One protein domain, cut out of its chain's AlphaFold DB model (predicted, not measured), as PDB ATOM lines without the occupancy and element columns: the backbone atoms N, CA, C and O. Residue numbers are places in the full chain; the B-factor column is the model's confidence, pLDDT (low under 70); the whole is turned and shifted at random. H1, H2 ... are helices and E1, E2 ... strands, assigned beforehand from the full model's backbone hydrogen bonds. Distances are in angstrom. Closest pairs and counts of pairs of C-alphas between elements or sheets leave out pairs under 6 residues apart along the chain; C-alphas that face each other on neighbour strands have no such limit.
ATOM      1  N   THR A  82     587.303 362.762 336.262       94.88
ATOM      2  CA  THR A  82     587.435 361.717 337.293       94.88
ATOM      3  C   THR A  82     586.605 362.030 338.541       94.88
ATOM      4  O   THR A  82     585.940 361.147 339.070       94.88
ATOM      5  N   ALA A  83     586.543 363.300 338.957       93.19
ATOM      6  CA  ALA A  83     585.670 363.733 340.048       93.19
ATOM      7  C   ALA A  83     584.181 363.548 339.707       93.19
ATOM      8  O   ALA A  83     583.403 363.111 340.554       93.19
ATOM      9  N   GLY A  84     583.790 363.828 338.458       94.69
ATOM     10  CA  GLY A  84     582.445 363.540 337.961       94.69
ATOM     11  C   GLY A  84     582.123 362.043 337.998       94.69
ATOM     12  O   GLY A  84     581.052 361.662 338.457       94.69
ATOM     13  N   HIS A  85     583.056 361.179 337.593       96.00
ATOM     14  CA  HIS A  85     582.868 359.725 337.654       96.00
ATOM     15  C   HIS A  85     582.694 359.211 339.086       96.00
ATOM     16  O   HIS A  85     581.805 358.399 339.329       96.00
ATOM     17  N   LEU A  86     583.482 359.716 340.040       96.25
ATOM     18  CA  LEU A  86     583.338 359.362 341.456       96.25
ATOM     19  C   LEU A  86     581.977 359.798 342.018       96.25
ATOM     20  O   LEU A  86     581.333 359.042 342.743       96.25
ATOM     21  N   GLU A  87     581.493 360.985 341.646       95.75
ATOM     22  CA  GLU A  87     580.150 361.424 342.040       95.75
ATOM     23  C   GLU A  87     579.055 360.568 341.389       95.75
ATOM     24  O   GLU A  87     578.083 360.214 342.052       95.75
ATOM     25  N   ALA A  88     579.215 360.177 340.122       96.00
ATOM     26  CA  ALA A  88     578.295 359.249 339.468       96.00
ATOM     27  C   ALA A  88     578.265 357.884 340.171       96.00
ATOM     28  O   ALA A  88     577.185 357.351 340.421       96.00
ATOM     29  N   GLN A  89     579.429 357.347 340.545       96.19
ATOM     30  CA  GLN A  89     579.541 356.116 341.327       96.19
ATOM     31  C   GLN A  89     578.793 356.245 342.662       96.19
ATOM     32  O   GLN A  89     578.001 355.367 343.004       96.19
ATOM     33  N   ARG A  90     578.954 357.371 343.370       96.38
ATOM     34  CA  ARG A  90     578.217 357.654 344.611       96.38
ATOM     35  C   ARG A  90     576.705 357.701 344.383       96.38
ATOM     36  O   ARG A  90     575.943 357.195 345.206       96.38
ATOM     37  N   VAL A  91     576.244 358.310 343.289       96.25
ATOM     38  CA  VAL A  91     574.814 358.351 342.939       96.25
ATOM     39  C   VAL A  91     574.285 356.952 342.643       96.25
ATOM     40  O   VAL A  91     573.239 356.593 343.162       96.25
ATOM     41  N   ILE A  92     575.014 356.129 341.891       95.00
ATOM     42  CA  ILE A  92     574.605 354.746 341.612       95.00
ATOM     43  C   ILE A  92     574.489 353.944 342.917       95.00
ATOM     44  O   ILE A  92     573.503 353.240 343.117       95.00
ATOM     45  N   GLU A  93     575.430 354.095 343.845       95.75
ATOM     46  CA  GLU A  93     575.387 353.416 345.148       95.75
ATOM     47  C   GLU A  93     574.222 353.854 346.040       95.75
ATOM     48  O   GLU A  93     573.708 353.051 346.818       95.75
ATOM     49  N   THR A  94     573.834 355.130 345.971       96.19
ATOM     50  CA  THR A  94     572.900 355.734 346.938       96.19
ATOM     51  C   THR A  94     571.489 355.942 346.393       96.19
ATOM     52  O   THR A  94     570.544 355.992 347.177       96.19
ATOM     53  N   ASP A  95     571.334 356.040 345.075       95.00
ATOM     54  CA  ASP A  95     570.082 356.336 344.375       95.00
ATOM     55  C   ASP A  95     570.001 355.579 343.036       95.00
ATOM     56  O   ASP A  95     569.914 356.150 341.943       95.00
ATOM     57  N   SER A  96     570.057 354.250 343.114       93.69
ATOM     58  CA  SER A  96     569.723 353.391 341.981       93.69
ATOM     59  C   SER A  96     569.154 352.042 342.414       93.69
ATOM     60  O   SER A  96     569.269 351.632 343.569       93.69
ATOM     61  N   SER A  97     568.562 351.317 341.466       93.06
ATOM     62  CA  SER A  97     568.189 349.907 341.639       93.06
ATOM     63  C   SER A  97     569.372 348.940 341.471       93.06
ATOM     64  O   SER A  97     569.205 347.734 341.643       93.06
ATOM     65  N   ILE A  98     570.566 349.448 341.148       90.50
ATOM     66  CA  ILE A  98     571.787 348.678 340.876       90.50
ATOM     67  C   ILE A  98     572.983 349.172 341.719       90.50
ATOM     68  O   ILE A  98     574.069 349.396 341.185       90.50
ATOM     69  N   PRO A  99     572.852 349.297 343.054       93.25
ATOM     70  CA  PRO A  99     573.884 349.911 343.902       93.25
ATOM     71  C   PRO A  99     575.203 349.125 343.961       93.25
ATOM     72  O   PRO A  99     576.218 349.631 344.427       93.25
ATOM     73  N   HIS A 100     575.192 347.875 343.499       89.38
ATOM     74  CA  HIS A 100     576.358 346.999 343.430       89.38
ATOM     75  C   HIS A 100     577.192 347.205 342.154       89.38
ATOM     76  O   HIS A 100     578.289 346.655 342.049       89.38
ATOM     77  N   VAL A 101     576.685 347.964 341.178       89.25
ATOM     78  CA  VAL A 101     577.388 348.228 339.923       89.25
ATOM     79  C   VAL A 101     578.513 349.236 340.149       89.25
ATOM     80  O   VAL A 101     578.348 350.270 340.801       89.25
ATOM     81  N   ARG A 102     579.682 348.918 339.586       91.62
ATOM     82  CA  ARG A 102     580.861 349.785 339.575       91.62
ATOM     83  C   ARG A 102     581.067 350.363 338.179       91.62
ATOM     84  O   ARG A 102     581.102 349.607 337.211       91.62
ATOM     85  N   VAL A 103     581.225 351.682 338.080       92.62
ATOM     86  CA  VAL A 103     581.477 352.400 336.815       92.62
ATOM     87  C   VAL A 103     582.897 352.955 336.713       92.62
ATOM     88  O   VAL A 103     583.412 353.106 335.603       92.62
ATOM     89  N   CYS A 104     583.556 353.209 337.843       94.00
ATOM     90  CA  CYS A 104     584.941 353.668 337.903       94.00
ATOM     91  C   CYS A 104     585.746 352.949 338.996       94.00
ATOM     92  O   CYS A 104     585.175 352.299 339.874       94.00
ATOM     93  N   ASP A 105     587.070 353.054 338.915       93.75
ATOM     94  CA  ASP A 105     587.987 352.677 339.994       93.75
ATOM     95  C   ASP A 105     588.048 353.751 341.102       93.75
ATOM     96  O   ASP A 105     587.340 354.763 341.052       93.75
ATOM     97  N   GLU A 106     588.884 353.517 342.117       92.94
ATOM     98  CA  GLU A 106     589.084 354.432 343.255       92.94
ATOM     99  C   GLU A 106     589.679 355.789 342.838       92.94
ATOM    100  O   GLU A 106     589.432 356.798 343.497       92.94
ATOM    101  N   ASP A 107     590.396 355.832 341.711       93.44
ATOM    102  CA  ASP A 107     590.988 357.045 341.142       93.44
ATOM    103  C   ASP A 107     590.008 357.807 340.222       93.44
ATOM    104  O   ASP A 107     590.315 358.893 339.716       93.44
ATOM    105  N   GLY A 108     588.810 357.259 339.989       92.12
ATOM    106  CA  GLY A 108     587.790 357.832 339.113       92.12
ATOM    107  C   GLY A 108     588.016 357.564 337.621       92.12
ATOM    108  O   GLY A 108     587.387 358.211 336.776       92.12
ATOM    109  N   ASN A 109     588.890 356.623 337.253       93.75
ATOM    110  CA  ASN A 109     589.000 356.162 335.872       93.75
ATOM    111  C   ASN A 109     587.846 355.212 335.554       93.75
ATOM    112  O   ASN A 109     587.568 354.275 336.300       93.75
ATOM    113  N   LEU A 110     587.182 355.428 334.415       91.81
ATOM    114  CA  LEU A 110     586.110 354.535 333.982       91.81
ATOM    115  C   LEU A 110     586.644 353.132 333.724       91.81
ATOM    116  O   LEU A 110     587.663 352.950 333.046       91.81
ATOM    117  N   LEU A 111     585.900 352.141 334.206       90.00
ATOM    118  CA  LEU A 111     586.212 350.739 333.976       90.00
ATOM    119  C   LEU A 111     586.030 350.430 332.482       90.00
ATOM    120  O   LEU A 111     584.916 350.312 331.968       90.00
ATOM    121  N   ARG A 112     587.150 350.348 331.751       69.81
ATOM    122  CA  ARG A 112     587.160 350.034 330.315       69.81
ATOM    123  C   ARG A 112     586.685 348.606 330.086       69.81
ATOM    124  O   ARG A 112     587.134 347.687 330.761       69.81
ATOM    125  N   GLY A 113     585.834 348.410 329.080       59.88
ATOM    126  CA  GLY A 113     585.383 347.070 328.698       59.88
ATOM    127  C   GLY A 113     584.470 346.402 329.728       59.88
ATOM    128  O   GLY A 113     584.235 345.200 329.614       59.88
ATOM    129  N   ALA A 114     583.934 347.157 330.695       54.66
ATOM    130  CA  ALA A 114     582.769 346.748 331.464       54.66
ATOM    131  C   ALA A 114     581.587 346.673 330.490       54.66
ATOM    132  O   ALA A 114     580.852 347.639 330.291       54.66
ATOM    133  N   GLY A 115     581.501 345.555 329.768       62.34
ATOM    134  CA  GLY A 115     580.375 345.270 328.903       62.34
ATOM    135  C   GLY A 115     579.095 345.421 329.707       62.34
ATOM    136  O   GLY A 115     579.077 345.074 330.881       62.34
ATOM    137  N   ASN A 116     578.065 345.958 329.065       72.31
ATOM    138  CA  ASN A 116     576.664 345.773 329.404       72.31
ATOM    139  C   ASN A 116     576.394 345.508 330.895       72.31
ATOM    140  O   ASN A 116     576.129 344.375 331.304       72.31
ATOM    141  N   LEU A 117     576.498 346.576 331.692       77.81
ATOM    142  CA  LEU A 117     576.292 346.589 333.143       77.81
ATOM    143  C   LEU A 117     574.912 346.051 333.538       77.81
ATOM    144  O   LEU A 117     574.721 345.599 334.664       77.81
ATOM    145  N   ILE A 118     573.969 346.100 332.598       78.69
ATOM    146  CA  ILE A 118     572.627 345.533 332.688       78.69
ATOM    147  C   ILE A 118     572.316 344.791 331.384       78.69
ATOM    148  O   ILE A 118     572.899 345.100 330.336       78.69
ATOM    149  N   ARG A 119     571.405 343.812 331.426       72.12
ATOM    150  CA  ARG A 119     570.945 343.113 330.219       72.12
ATOM    151  C   ARG A 119     569.751 343.856 329.604       72.12
ATOM    152  O   ARG A 119     569.008 344.507 330.334       72.12
ATOM    153  N   PRO A 120     569.506 343.737 328.288       74.75
ATOM    154  CA  PRO A 120     568.323 344.316 327.672       74.75
ATOM    155  C   PRO A 120     567.079 343.675 328.271       74.75
ATOM    156  O   PRO A 120     567.013 342.449 328.402       74.75
ATOM    157  N   GLY A 121     566.098 344.503 328.610       76.19
ATOM    158  CA  GLY A 121     564.875 344.069 329.279       76.19
ATOM    159  C   GLY A 121     564.952 344.066 330.807       76.19
ATOM    160  O   GLY A 121     563.901 343.972 331.437       76.19
ATOM    161  N   ASP A 122     566.137 344.233 331.404       84.19
ATOM    162  CA  ASP A 122     566.234 344.580 332.823       84.19
ATOM    163  C   ASP A 122     565.852 346.056 332.975       84.19
ATOM    164  O   ASP A 122     566.519 346.940 332.437       84.19
ATOM    165  N   GLU A 123     564.773 346.340 333.700       88.56
ATOM    166  CA  GLU A 123     564.390 347.717 334.002       88.56
ATOM    167  C   GLU A 123     565.188 348.204 335.212       88.56
ATOM    168  O   GLU A 123     565.014 347.726 336.338       88.56
ATOM    169  N   VAL A 124     566.085 349.159 334.979       89.81
ATOM    170  CA  VAL A 124     566.871 349.786 336.039       89.81
ATOM    171  C   VAL A 124     566.505 351.243 336.197       89.81
ATOM    172  O   VAL A 124     566.129 351.925 335.246       89.81
ATOM    173  N   ARG A 125     566.649 351.736 337.423       92.69
ATOM    174  CA  ARG A 125     566.451 353.140 337.744       92.69
ATOM    175  C   ARG A 125     567.726 353.713 338.328       92.69
ATOM    176  O   ARG A 125     568.250 353.144 339.280       92.69
ATOM    177  N   VAL A 126     568.191 354.840 337.802       92.00
ATOM    178  CA  VAL A 126     569.359 355.576 338.307       92.00
ATOM    179  C   VAL A 126     568.982 357.048 338.409       92.00
ATOM    180  O   VAL A 126     568.511 357.619 337.428       92.00
ATOM    181  N   ALA A 127     569.148 357.656 339.587       92.12
ATOM    182  CA  ALA A 127     568.789 359.057 339.836       92.12
ATOM    183  C   ALA A 127     567.344 359.408 339.412       92.12
ATOM    184  O   ALA A 127     567.076 360.467 338.856       92.12
ATOM    185  N   GLY A 128     566.405 358.475 339.606       89.44
ATOM    186  CA  GLY A 128     565.007 358.630 339.189       89.44
ATOM    187  C   GLY A 128     564.713 358.352 337.707       89.44
ATOM    188  O   GLY A 128     563.538 358.224 337.363       89.44
ATOM    189  N   HIS A 129     565.723 358.169 336.853       88.50
ATOM    190  CA  HIS A 129     565.546 357.862 335.433       88.50
ATOM    191  C   HIS A 129     565.511 356.354 335.173       88.50
ATOM    192  O   HIS A 129     566.398 355.626 335.618       88.50
ATOM    193  N   GLY A 130     564.489 355.896 334.445       89.94
ATOM    194  CA  GLY A 130     564.368 354.512 333.987       89.94
ATOM    195  C   GLY A 130     565.216 354.242 332.743       89.94
ATOM    196  O   GLY A 130     565.301 355.087 331.851       89.94
ATOM    197  N   TYR A 131     565.827 353.064 332.683       88.19
ATOM    198  CA  TYR A 131     566.616 352.591 331.550       88.19
ATOM    199  C   TYR A 131     566.428 351.081 331.378       88.19
ATOM    200  O   TYR A 131     566.337 350.360 332.369       88.19
ATOM    201  N   SER A 132     566.340 350.603 330.136       85.56
ATOM    202  CA  SER A 132     565.969 349.206 329.844       85.56
ATOM    203  C   SER A 132     566.754 348.557 328.698       85.56
ATOM    204  O   SER A 132     566.399 347.467 328.246       85.56
ATOM    205  N   ASP A 133     567.779 349.236 328.182       86.38
ATOM    206  CA  ASP A 133     568.629 348.745 327.092       86.38
ATOM    207  C   ASP A 133     570.050 348.463 327.606       86.38
ATOM    208  O   ASP A 133     570.342 348.601 328.792       86.38
ATOM    209  N   TRP A 134     570.959 348.060 326.725       84.25
ATOM    210  CA  TRP A 134     572.372 347.923 327.041       84.25
ATOM    211  C   TRP A 134     572.946 349.221 327.614       84.25
ATOM    212  O   TRP A 134     572.914 350.265 326.963       84.25
ATOM    213  N   MET A 135     573.496 349.131 328.827       88.19
ATOM    214  CA  MET A 135     574.138 350.249 329.513       88.19
ATOM    215  C   MET A 135     575.615 349.951 329.758       88.19
ATOM    216  O   MET A 135     575.951 348.999 330.461       88.19
ATOM    217  N   ASP A 136     576.499 350.779 329.218       89.62
ATOM    218  CA  ASP A 136     577.915 350.805 329.577       89.62
ATOM    219  C   ASP A 136     578.202 351.803 330.716       89.62
ATOM    220  O   ASP A 136     577.324 352.532 331.190       89.62
ATOM    221  N   ALA A 137     579.455 351.844 331.175       91.19
ATOM    222  CA  ALA A 137     579.874 352.758 332.238       91.19
ATOM    223  C   ALA A 137     579.680 354.240 331.873       91.19
ATOM    224  O   ALA A 137     579.345 355.044 332.740       91.19
ATOM    225  N   HIS A 138     579.851 354.619 330.605       90.44
ATOM    226  CA  HIS A 138     579.678 356.001 330.167       90.44
ATOM    227  C   HIS A 138     578.198 356.408 330.183       90.44
ATOM    228  O   HIS A 138     577.855 357.494 330.651       90.44
ATOM    229  N   GLN A 139     577.308 355.529 329.720       90.12
ATOM    230  CA  GLN A 139     575.861 355.720 329.775       90.12
ATOM    231  C   GLN A 139     575.361 355.770 331.222       90.12
ATOM    232  O   GLN A 139     574.589 356.665 331.555       90.12
ATOM    233  N   ALA A 140     575.851 354.884 332.096       92.00
ATOM    234  CA  ALA A 140     575.500 354.889 333.514       92.00
ATOM    235  C   ALA A 140     575.904 356.203 334.203       92.00
ATOM    236  O   ALA A 140     575.105 356.794 334.928       92.00
ATOM    237  N   VAL A 141     577.110 356.710 333.922       94.19
ATOM    238  CA  VAL A 141     577.564 358.023 334.407       94.19
ATOM    239  C   VAL A 141     576.680 359.144 333.874       94.19
ATOM    240  O   VAL A 141     576.263 360.018 334.634       94.19
ATOM    241  N   HIS A 142     576.379 359.128 332.575       92.50
ATOM    242  CA  HIS A 142     575.531 360.143 331.965       92.50
ATOM    243  C   HIS A 142     574.135 360.168 332.591       92.50
ATOM    244  O   HIS A 142     573.646 361.248 332.909       92.50
ATOM    245  N   LEU A 143     573.533 358.997 332.810       92.69
ATOM    246  CA  LEU A 143     572.217 358.844 333.423       92.69
ATOM    247  C   LEU A 143     572.214 359.318 334.882       92.69
ATOM    248  O   LEU A 143     571.358 360.108 335.268       92.69
ATOM    249  N   ALA A 144     573.210 358.904 335.671       95.31
ATOM    250  CA  ALA A 144     573.351 359.290 337.076       95.31
ATOM    251  C   ALA A 144     573.511 360.805 337.279       95.31
ATOM    252  O   ALA A 144     573.116 361.350 338.311       95.31
ATOM    253  N   LEU A 145     574.103 361.495 336.303       96.00
ATOM    254  CA  LEU A 145     574.417 362.920 336.388       96.00
ATOM    255  C   LEU A 145     573.544 363.796 335.483       96.00
ATOM    256  O   LEU A 145     573.796 365.003 335.397       96.00
ATOM    257  N   TYR A 146     572.532 363.223 334.825       93.56
ATOM    258  CA  TYR A 146     571.749 363.886 333.781       93.56
ATOM    259  C   TYR A 146     571.149 365.219 334.257       93.56
ATOM    260  O   TYR A 146     571.374 366.265 333.640       93.56
TER     261      TYR A 146
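AT A GLANCE: This is residues 82 to 146 of the 156 residues of the protein "LPD29 domain-containing protein" of Frigoribacterium sp. RIT-PI-h (UniProt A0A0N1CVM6). Two helices, H1 and H2, cross steeply where Ala 88 comes near Val 141, and a small two-stranded hairpin, E1 and E2, stands by the last residues of H2. Between H1 and the hairpin a long loop, residues 95 to 123, swings out to Asp 107 and then back across the length of the domain to Gly 121. The printed part has 65 residues, with the named elements in the order H1, E1, E2, H2; the sheet's order is E1 - E2, antiparallel. The class is mixed, helices and strands, with 27 residues, under half, in named elements. The whole is compact, with a radius of gyration of the C-alphas of 10.5 A, and the C-alphas span 31 by 24 by 19 A.

HOW THE PARTS SIT: H1, residues 82 to 94, and H2, residues 137 to 144, touch, and their closest C-alphas are those of Ala 88 and Val 141, 5.3 A apart. They run the same way at a steep tilt of 65 degrees. In both helices every O i to N i+4 pair is within hydrogen-bond range. E1, residues 124 to 126, and E2, residues 129 to 131, form a hairpin of antiparallel strands, with 146 degrees between their directions. N 124 and O 131, 2.9 A apart, and N 131 and O 124, 2.8 A apart, are within hydrogen-bond range. The closest C-alphas of E1 and H2 are those of Val 126 and Ala 144, 5.6 A apart. For E2 and H2 they are those of His 129 and Leu 143, 7.0 A apart. The closest C-alphas of H1 and E1 are those of Ile 92 and Val 126, 6.3 A apart, while H1 and E2 are apart.

IN THESE COORDINATES: H1 begins at C-alpha 82, at (587.435, 361.717, 337.293), and is 18.4 A long from first to last C-alpha. E1 follows with a length of 6.7 A from C-alpha 124, at (566.871, 349.786, 336.039), to C-alpha 126. E2 measures 6.6 A from C-alpha 129 to C-alpha 131. H2 is 10.4 A long and ends at C-alpha 144, at (573.351, 359.290, 337.076).

THE WHOLE: The two C-alphas farthest apart are those of Asp 107 and Gly 121, at 31.5 A. The printed part runs from residue 82 to 146 with no cut. The link from H1 to E1 is long, with 29 residues; those from E1 to E2 and from E2 to H2 are tight. The mean pLDDT of the printed part is 88.7, and residues 112 to 115 are under 70.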